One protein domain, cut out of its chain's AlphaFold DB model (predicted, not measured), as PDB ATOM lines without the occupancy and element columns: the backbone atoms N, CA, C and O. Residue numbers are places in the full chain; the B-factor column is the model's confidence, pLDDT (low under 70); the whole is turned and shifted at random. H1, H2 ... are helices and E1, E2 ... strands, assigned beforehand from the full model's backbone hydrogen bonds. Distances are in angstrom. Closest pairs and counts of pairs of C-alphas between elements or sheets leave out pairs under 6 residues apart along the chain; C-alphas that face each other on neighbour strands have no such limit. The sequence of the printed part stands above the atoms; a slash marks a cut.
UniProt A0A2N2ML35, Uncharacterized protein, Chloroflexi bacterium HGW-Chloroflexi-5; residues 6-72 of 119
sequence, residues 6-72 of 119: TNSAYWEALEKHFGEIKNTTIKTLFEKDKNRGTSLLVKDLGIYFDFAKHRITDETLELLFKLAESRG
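AT A GLANCE: This is residues 6 to 72 of the 119 residues of an uncharacterized protein of Chloroflexi bacterium HGW-Chloroflexi-5 (UniProt A0A2N2ML35). This is a flat, two-part model: at one end the long helices H1 and H4 lie side by side and run opposite ways, and at the other end a looser group holds the short helices H2 and H3 and a small hairpin of strands E1 and E2. Residues 43 to 48 of the hairpin stick out, and residues 22 to 25 and 51 to 57 link the two parts. The 67 printed residues have four named helices and two named strands, in the order H1, H2, H3, E1, E2, H4, and the class is mostly helix, with one antiparallel sheet of order E1 - E2. The whole is only just loose, close to compact, with a radius of gyration of the C-alphas of 13.5 A and spans of 36 by 32 by 12 A.

IN THESE COORDINATES: Find C-alpha 9 at (72.990, -76.110, -23.024); from there H1 runs over residues 9 to 21, 18.4 A long. H2 follows at residues 26 to 32, 9.9 A from first to last C-alpha, and H3 at residues 36 to 39, 5.0 A. Look next at C-alpha 41, at (74.932, -94.269, -0.779), where E1 begins; it spans residues 41 to 44, and E2 spans residues 47 to 50, each 9.9 A long. H4, residues 58 to 70, is 18.3 A long and ends at C-alpha 70, at (81.417, -77.732, -18.484).

HOW THE PARTS SIT: Begin with H1 and H4, which touch, their closest C-alphas being those of Tyr 10 and Leu 67, 5.3 A apart. They stand at a shallow tilt of 18 degrees and run opposite ways. H2 is apart from both H1 and H4. H2 and H3 only just touch, with 3 pairs of C-alphas within 8 A, and only at the corner by their link; the closest C-alphas are those of Phe 30 and Arg 36, 6.1 A apart. E1 and E2 form a hairpin and are antiparallel, with 168 degrees between their directions. Across it, look for N 42 and O 49, 2.9 A apart, and N 47 and O 44, 2.8 A apart, both within hydrogen-bond range. The closest C-alphas of H3 and E2 are those of Gly 37 and Asp 50, 7.7 A apart. In H1, H2 and H4 every O i to N i+4 pair is within hydrogen-bond range; H3 is too short for such a pair, and its one O i to N i+3 pair is not within range.

THE WHOLE: The two C-alphas farthest apart are those of Asn 7 and Gly 46, at 39.0 A. Residues 43 to 48 stand free. The printed part has no cut; the link from E2 to H4 is short and the other four links are tight. The mean pLDDT of the printed part is 96.2, and no printed residue is under 70.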
ATOM      1  N   THR A   6      73.114 -70.126 -16.598       95.75
ATOM      2  CA  THR A   6      71.707 -70.392 -16.926       95.75
ATOM      3  C   THR A   6      71.412 -70.423 -18.421       95.75
ATOM      4  O   THR A   6      70.383 -70.942 -18.817       95.75
ATOM      5  N   ASN A   7      72.311 -69.890 -19.254       93.94
ATOM      6  CA  ASN A   7      72.141 -69.854 -20.712       93.94
ATOM      7  C   ASN A   7      73.000 -70.928 -21.403       93.94
ATOM      8  O   ASN A   7      73.314 -70.815 -22.587       93.94
ATOM      9  N   SER A   8      73.493 -71.909 -20.645       95.25
ATOM     10  CA  SER A   8      74.284 -73.009 -21.188       95.25
ATOM     11  C   SER A   8      73.382 -74.183 -21.550       95.25
ATOM     12  O   SER A   8      72.455 -74.501 -20.808       95.25
ATOM     13  N   ALA A   9      73.715 -74.900 -22.625       96.81
ATOM     14  CA  ALA A   9      72.990 -76.110 -23.024       96.81
ATOM     15  C   ALA A   9      72.925 -77.171 -21.900       96.81
ATOM     16  O   ALA A   9      71.967 -77.932 -21.811       96.81
ATOM     17  N   TYR A  10      73.924 -77.204 -21.007       97.25
ATOM     18  CA  TYR A  10      73.945 -78.091 -19.839       97.25
ATOM     19  C   TYR A  10      72.899 -77.707 -18.785       97.25
ATOM     20  O   TYR A  10      72.307 -78.582 -18.155       97.25
ATOM     21  N   TRP A  11      72.665 -76.407 -18.591       97.81
ATOM     22  CA  TRP A  11      71.615 -75.915 -17.703       97.81
ATOM     23  C   TRP A  11      70.228 -76.141 -18.304       97.81
ATOM     24  O   TRP A  11      69.354 -76.672 -17.624       97.81
ATOM     25  N   GLU A  12      70.051 -75.844 -19.592       97.75
ATOM     26  CA  GLU A  12      68.799 -76.110 -20.316       97.75
ATOM     27  C   GLU A  12      68.420 -77.601 -20.271       97.75
ATOM     28  O   GLU A  12      67.254 -77.948 -20.076       97.75
ATOM     29  N   ALA A  13      69.402 -78.505 -20.380       98.25
ATOM     30  CA  ALA A  13      69.175 -79.942 -20.236       98.25
ATOM     31  C   ALA A  13      68.673 -80.323 -18.830       98.25
ATOM     32  O   ALA A  13      67.757 -81.136 -18.707       98.25
ATOM     33  N   LEU A  14      69.218 -79.711 -17.772       98.31
ATOM     34  CA  LEU A  14      68.734 -79.903 -16.399       98.31
ATOM     35  C   LEU A  14      67.324 -79.342 -16.199       98.31
ATOM     36  O   LEU A  14      66.513 -79.976 -15.526       98.31
ATOM     37  N   GLU A  15      67.007 -78.184 -16.781       98.31
ATOM     38  CA  GLU A  15      65.661 -77.601 -16.723       98.31
ATOM     39  C   GLU A  15      64.632 -78.479 -17.437       98.31
ATOM     40  O   GLU A  15      63.542 -78.718 -16.906       98.31
ATOM     41  N   LYS A  16      64.995 -79.022 -18.603       98.50
ATOM     42  CA  LYS A  16      64.171 -79.993 -19.322       98.50
ATOM     43  C   LYS A  16      63.935 -81.249 -18.479       98.50
ATOM     44  O   LYS A  16      62.779 -81.606 -18.253       98.50
ATOM     45  N   HIS A  17      65.001 -81.857 -17.951       98.50
ATOM     46  CA  HIS A  17      64.911 -83.043 -17.089       98.50
ATOM     47  C   HIS A  17      64.057 -82.783 -15.846       98.50
ATOM     48  O   HIS A  17      63.200 -83.581 -15.471       98.50
ATOM     49  N   PHE A  18      64.218 -81.613 -15.223       98.19
ATOM     50  CA  PHE A  18      63.359 -81.194 -14.121       98.19
ATOM     51  C   PHE A  18      61.885 -81.172 -14.539       98.19
ATOM     52  O   PHE A  18      61.041 -81.677 -13.800       98.19
ATOM     53  N   GLY A  19      61.559 -80.651 -15.725       98.31
ATOM     54  CA  GLY A  19      60.207 -80.688 -16.285       98.31
ATOM     55  C   GLY A  19      59.603 -82.096 -16.353       98.31
ATOM     56  O   GLY A  19      58.411 -82.253 -16.074       98.31
ATOM     57  N   GLU A  20      60.425 -83.102 -16.645       98.00
ATOM     58  CA  GLU A  20      60.043 -84.514 -16.756       98.00
ATOM     59  C   GLU A  20      59.848 -85.169 -15.378       98.00
ATOM     60  O   GLU A  20      58.884 -85.910 -15.164       98.00
ATOM     61  N   ILE A  21      60.705 -84.856 -14.400       97.56
ATOM     62  CA  ILE A  21      60.695 -85.527 -13.090       97.56
ATOM     63  C   ILE A  21      60.037 -84.728 -11.955       97.56
ATOM     64  O   ILE A  21      59.848 -85.283 -10.872       97.56
ATOM     65  N   LYS A  22      59.649 -83.459 -12.150       97.50
ATOM     66  CA  LYS A  22      59.142 -82.558 -11.083       97.50
ATOM     67  C   LYS A  22      57.935 -83.078 -10.301       97.50
ATOM     68  O   LYS A  22      57.721 -82.653  -9.168       97.50
ATOM     69  N   ASN A  23      57.164 -83.998 -10.873       97.62
ATOM     70  CA  ASN A  23      56.009 -84.620 -10.218       97.62
ATOM     71  C   ASN A  23      56.314 -86.024  -9.675       97.62
ATOM     72  O   ASN A  23      55.494 -86.609  -8.971       97.62
ATOM     73  N   THR A  24      57.502 -86.565  -9.956       97.00
ATOM     74  CA  THR A  24      57.947 -87.852  -9.420       97.00
ATOM     75  C   THR A  24      58.236 -87.716  -7.931       97.00
ATOM     76  O   THR A  24      58.979 -86.825  -7.512       97.00
ATOM     77  N   THR A  25      57.666 -88.611  -7.125       97.50
ATOM     78  CA  THR A  25      57.909 -88.658  -5.680       97.50
ATOM     79  C   THR A  25      59.090 -89.566  -5.353       97.50
ATOM     80  O   THR A  25      59.371 -90.522  -6.075       97.50
ATOM     81  N   ILE A  26      59.750 -89.313  -4.222       96.12
ATOM     82  CA  ILE A  26      60.813 -90.192  -3.713       96.12
ATOM     83  C   ILE A  26      60.280 -91.619  -3.526       96.12
ATOM     84  O   ILE A  26      60.944 -92.568  -3.926       96.12
ATOM     85  N   LYS A  27      59.053 -91.774  -3.011       96.69
ATOM     86  CA  LYS A  27      58.399 -93.081  -2.861       96.69
ATOM     87  C   LYS A  27      58.361 -93.847  -4.186       96.69
ATOM     88  O   LYS A  27      58.805 -94.985  -4.238       96.69
ATOM     89  N   THR A  28      57.921 -93.196  -5.263       96.94
ATOM     90  CA  THR A  28      57.886 -93.797  -6.605       96.94
ATOM     91  C   THR A  28      59.280 -94.174  -7.112       96.94
ATOM     92  O   THR A  28      59.426 -95.175  -7.804       96.94
ATOM     93  N   LEU A  29      60.321 -93.407  -6.768       96.69
ATOM     94  CA  LEU A  29      61.702 -93.762  -7.120       96.69
ATOM     95  C   LEU A  29      62.168 -95.032  -6.390       96.69
ATOM     96  O   LEU A  29      62.797 -95.875  -7.017       96.69
ATOM     97  N   PHE A  30      61.819 -95.204  -5.111       96.56
ATOM     98  CA  PHE A  30      62.089 -96.441  -4.361       96.56
ATOM     99  C   PHE A  30      61.264 -97.639  -4.855       96.56
ATOM    100  O   PHE A  30      61.734 -98.771  -4.819       96.56
ATOM    101  N   GLU A  31      60.036 -97.410  -5.325       96.50
ATOM    102  CA  GLU A  31      59.210 -98.462  -5.931       96.50
ATOM    103  C   GLU A  31      59.803 -98.949  -7.264       96.50
ATOM    104  O   GLU A  31      59.753-100.144  -7.557       96.50
ATOM    105  N   LYS A  32      60.378 -98.034  -8.058       95.00
ATOM    106  CA  LYS A  32      61.008 -98.336  -9.354       95.00
ATOM    107  C   LYS A  32      62.397 -98.960  -9.221       95.00
ATOM    108  O   LYS A  32      62.728 -99.841 -10.007       95.00
ATOM    109  N   ASP A  33      63.188 -98.522  -8.246       95.12
ATOM    110  CA  ASP A  33      64.524 -99.048  -7.975       95.12
ATOM    111  C   ASP A  33      64.615 -99.569  -6.535       95.12
ATOM    112  O   ASP A  33      64.803 -98.818  -5.575       95.12
ATOM    113  N   LYS A  34      64.524-100.895  -6.391       94.00
ATOM    114  CA  LYS A  34      64.628-101.576  -5.092       94.00
ATOM    115  C   LYS A  34      66.024-101.465  -4.470       94.00
ATOM    116  O   LYS A  34      66.147-101.611  -3.256       94.00
ATOM    117  N   ASN A  35      67.054-101.196  -5.273       95.12
ATOM    118  CA  ASN A  35      68.435-101.045  -4.818       95.12
ATOM    119  C   ASN A  35      68.793 -99.584  -4.516       95.12
ATOM    120  O   ASN A  35      69.901 -99.311  -4.064       95.12
ATOM    121  N   ARG A  36      67.858 -98.640  -4.687       94.50
ATOM    122  CA  ARG A  36      68.092 -97.200  -4.515       94.50
ATOM    123  C   ARG A  36      68.744 -96.826  -3.185       94.50
ATOM    124  O   ARG A  36      69.581 -95.930  -3.127       94.50
ATOM    125  N   GLY A  37      68.345 -97.510  -2.110       90.69
ATOM    126  CA  GLY A  37      68.869 -97.270  -0.762       90.69
ATOM    127  C   GLY A  37      70.360 -97.585  -0.605       90.69
ATOM    128  O   GLY A  37      70.973 -97.118   0.348       90.69
ATOM    129  N   THR A  38      70.944 -98.356  -1.524       92.62
ATOM    130  CA  THR A  38      72.373 -98.690  -1.532       92.62
ATOM    131  C   THR A  38      73.109 -98.108  -2.735       92.62
ATOM    132  O   THR A  38      74.275 -97.756  -2.590       92.62
ATOM    133  N   SER A  39      72.459 -97.946  -3.894       91.75
ATOM    134  CA  SER A  39      73.087 -97.400  -5.110       91.75
ATOM    135  C   SER A  39      73.430 -95.911  -5.005       91.75
ATOM    136  O   SER A  39      74.392 -95.455  -5.613       91.75
ATOM    137  N   LEU A  40      72.678 -95.160  -4.197       94.25
ATOM    138  CA  LEU A  40      72.876 -93.727  -3.963       94.25
ATOM    139  C   LEU A  40      73.509 -93.423  -2.601       94.25
ATOM    140  O   LEU A  40      73.401 -92.307  -2.090       94.25
ATOM    141  N   LEU A  41      74.169 -94.416  -2.007       94.25
ATOM    142  CA  LEU A  41      74.932 -94.269  -0.779       94.25
ATOM    143  C   LEU A  41      76.420 -94.159  -1.116       94.25
ATOM    144  O   LEU A  41      77.017 -95.093  -1.644       94.25
ATOM    145  N   VAL A  42      77.040 -93.044  -0.745       94.44
ATOM    146  CA  VAL A  42      78.498 -92.900  -0.770       94.44
ATOM    147  C   VAL A  42      79.020 -93.124   0.639       94.44
ATOM    148  O   VAL A  42      78.593 -92.457   1.583       94.44
ATOM    149  N   LYS A  43      79.946 -94.069   0.786       95.06
ATOM    150  CA  LYS A  43      80.635 -94.345   2.043       95.06
ATOM    151  C   LYS A  43      82.128 -94.180   1.836       95.06
ATOM    152  O   LYS A  43      82.714 -94.928   1.061       95.06
ATOM    153  N   ASP A  44      82.730 -93.261   2.576       95.19
ATOM    154  CA  ASP A  44      84.180 -93.096   2.587       95.19
ATOM    155  C   ASP A  44      84.656 -92.506   3.917       95.19
ATOM    156  O   ASP A  44      83.933 -91.743   4.550       95.19
ATOM    157  N   LEU A  45      85.850 -92.893   4.370       93.56
ATOM    158  CA  LEU A  45      86.495 -92.394   5.598       93.56
ATOM    159  C   LEU A  45      85.587 -92.363   6.851       93.56
ATOM    160  O   LEU A  45      85.693 -91.480   7.698       93.56
ATOM    161  N   GLY A  46      84.674 -93.334   6.978       94.19
ATOM    162  CA  GLY A  46      83.714 -93.410   8.090       94.19
ATOM    163  C   GLY A  46      82.504 -92.475   7.965       94.19
ATOM    164  O   GLY A  46      81.648 -92.470   8.848       94.19
ATOM    165  N   ILE A  47      82.396 -91.729   6.867       95.31
ATOM    166  CA  ILE A  47      81.275 -90.855   6.537       95.31
ATOM    167  C   ILE A  47      80.316 -91.589   5.597       95.31
ATOM    168  O   ILE A  47      80.737 -92.299   4.683       95.31
ATOM    169  N   TYR A  48      79.018 -91.400   5.830       94.31
ATOM    170  CA  TYR A  48      77.941 -91.914   4.991       94.31
ATOM    171  C   TYR A  48      77.132 -90.745   4.440       94.31
ATOM    172  O   TYR A  48      76.548 -89.975   5.204       94.31
ATOM    173  N   PHE A  49      77.068 -90.639   3.118       94.38
ATOM    174  CA  PHE A  49      76.214 -89.697   2.407       94.38
ATOM    175  C   PHE A  49      75.129 -90.465   1.652       94.38
ATOM    176  O   PHE A  49      75.417 -91.182   0.698       94.38
ATOM    177  N   ASP A  50      73.883 -90.322   2.104       95.06
ATOM    178  CA  ASP A  50      72.700 -90.965   1.523       95.06
ATOM    179  C   ASP A  50      71.959 -89.981   0.603       95.06
ATOM    180  O   ASP A  50      71.240 -89.095   1.070       95.06
ATOM    181  N   PHE A  51      72.113 -90.155  -0.712       95.44
ATOM    182  CA  PHE A  51      71.386 -89.383  -1.722       95.44
ATOM    183  C   PHE A  51      70.052 -90.032  -2.135       95.44
ATOM    184  O   PHE A  51      69.292 -89.446  -2.914       95.44
ATOM    185  N   ALA A  52      69.707 -91.212  -1.606       95.38
ATOM    186  CA  ALA A  52      68.529 -91.976  -2.026       95.38
ATOM    187  C   ALA A  52      67.214 -91.226  -1.760       95.38
ATOM    188  O   ALA A  52      66.229 -91.392  -2.485       95.38
ATOM    189  N   LYS A  53      67.206 -90.348  -0.751       94.88
ATOM    190  CA  LYS A  53      66.050 -89.528  -0.351       94.88
ATOM    191  C   LYS A  53      65.938 -88.205  -1.110       94.88
ATOM    192  O   LYS A  53      65.131 -87.356  -0.745       94.88
ATOM    193  N   HIS A  54      66.710 -88.025  -2.175       95.88
ATOM    194  CA  HIS A  54      66.570 -86.894  -3.086       95.88
ATOM    195  C   HIS A  54      65.791 -87.299  -4.337       95.88
ATOM    196  O   HIS A  54      65.732 -88.471  -4.710       95.88
ATOM    197  N   ARG A  55      65.194 -86.317  -5.018       96.25
ATOM    198  CA  ARG A  55      64.520 -86.508  -6.309       96.25
ATOM    199  C   ARG A  55      65.543 -86.513  -7.445       96.25
ATOM    200  O   ARG A  55      65.575 -85.604  -8.264       96.25
ATOM    201  N   ILE A  56      66.406 -87.518  -7.424       95.50
ATOM    202  CA  ILE A  56      67.477 -87.709  -8.401       95.50
ATOM    203  C   ILE A  56      67.329 -89.068  -9.078       95.50
ATOM    204  O   ILE A  56      67.005 -90.065  -8.427       95.50
ATOM    205  N   THR A  57      67.560 -89.105 -10.380       95.75
ATOM    206  CA  THR A  57      67.744 -90.326 -11.170       95.75
ATOM    207  C   THR A  57      69.204 -90.418 -11.615       95.75
ATOM    208  O   THR A  57      69.962 -89.462 -11.433       95.75
ATOM    209  N   ASP A  58      69.591 -91.533 -12.232       94.94
ATOM    210  CA  ASP A  58      70.926 -91.672 -12.834       94.94
ATOM    211  C   ASP A  58      71.177 -90.573 -13.877       94.94
ATOM    212  O   ASP A  58      72.218 -89.921 -13.861       94.94
ATOM    213  N   GLU A  59      70.163 -90.264 -14.689       97.38
ATOM    214  CA  GLU A  59      70.189 -89.141 -15.632       97.38
ATOM    215  C   GLU A  59      70.364 -87.786 -14.928       97.38
ATOM    216  O   GLU A  59      71.109 -86.933 -15.406       97.38
ATOM    217  N   THR A  60      69.750 -87.577 -13.753       97.81
ATOM    218  CA  THR A  60      69.982 -86.345 -12.980       97.81
ATOM    219  C   THR A  60      71.458 -86.201 -12.613       97.81
ATOM    220  O   THR A  60      72.013 -85.112 -12.753       97.81
ATOM    221  N   LEU A  61      72.093 -87.277 -12.138       97.12
ATOM    222  CA  LEU A  61      73.508 -87.260 -11.766       97.12
ATOM    223  C   LEU A  61      74.401 -87.034 -12.985       97.12
ATOM    224  O   LEU A  61      75.287 -86.185 -12.930       97.12
ATOM    225  N   GLU A  62      74.129 -87.718 -14.097       98.31
ATOM    226  CA  GLU A  62      74.862 -87.529 -15.350       98.31
ATOM    227  C   GLU A  62      74.815 -86.066 -15.820       98.31
ATOM    228  O   GLU A  62      75.850 -85.475 -16.136       98.31
ATOM    229  N   LEU A  63      73.631 -85.446 -15.817       98.56
ATOM    230  CA  LEU A  63      73.462 -84.048 -16.218       98.56
ATOM    231  C   LEU A  63      74.159 -83.073 -15.257       98.56
ATOM    232  O   LEU A  63      74.789 -82.113 -15.707       98.56
ATOM    233  N   LEU A  64      74.100 -83.322 -13.944       98.25
ATOM    234  CA  LEU A  64      74.815 -82.517 -12.947       98.25
ATOM    235  C   LEU A  64      76.337 -82.618 -13.117       98.25
ATOM    236  O   LEU A  64      77.027 -81.599 -13.031       98.25
ATOM    237  N   PHE A  65      76.867 -83.811 -13.403       98.19
ATOM    238  CA  PHE A  65      78.295 -84.000 -13.663       98.19
ATOM    239  C   PHE A  65      78.734 -83.320 -14.960       98.19
ATOM    240  O   PHE A  65      79.731 -82.598 -14.942       98.19
ATOM    241  N   LYS A  66      77.956 -83.428 -16.045       98.19
ATOM    242  CA  LYS A  66      78.218 -82.685 -17.290       98.19
ATOM    243  C   LYS A  66      78.211 -81.175 -17.067       98.19
ATOM    244  O   LYS A  66      79.070 -80.467 -17.593       98.19
ATOM    245  N   LEU A  67      77.285 -80.660 -16.251       97.88
ATOM    246  CA  LEU A  67      77.295 -79.247 -15.882       97.88
ATOM    247  C   LEU A  67      78.590 -78.899 -15.134       97.88
ATOM    248  O   LEU A  67      79.271 -77.954 -15.530       97.88
ATOM    249  N   ALA A  68      78.967 -79.657 -14.102       98.00
ATOM    250  CA  ALA A  68      80.187 -79.415 -13.330       98.00
ATOM    251  C   ALA A  68      81.458 -79.436 -14.202       98.00
ATOM    252  O   ALA A  68      82.302 -78.537 -14.088       98.00
ATOM    253  N   GLU A  69      81.557 -80.403 -15.116       97.44
ATOM    254  CA  GLU A  69      82.632 -80.517 -16.101       97.44
ATOM    255  C   GLU A  69      82.666 -79.299 -17.033       97.44
ATOM    256  O   GLU A  69      83.702 -78.641 -17.153       97.44
ATOM    257  N   SER A  70      81.518 -78.900 -17.594       96.31
ATOM    258  CA  SER A  70      81.417 -77.732 -18.484       96.31
ATOM    259  C   SER A  70      81.865 -76.423 -17.823       96.31
ATOM    260  O   SER A  70      82.304 -75.483 -18.492       96.31
ATOM    261  N   ARG A  71      81.754 -76.337 -16.490       95.56
ATOM    262  CA  ARG A  71      82.176 -75.173 -15.697       95.56
ATOM    263  C   ARG A  71      83.621 -75.269 -15.213       95.56
ATOM    264  O   ARG A  71      84.101 -74.330 -14.567       95.56
ATOM    265  N   GLY A  72      84.314 -76.359 -15.540       96.25
ATOM    266  CA  GLY A  72      85.684 -76.633 -15.134       96.25
ATOM    267  C   GLY A  72      85.834 -76.704 -13.618       96.25
ATOM    268  O   GLY A  72      86.800 -76.148 -13.098       96.25
TER     269      GLY A  72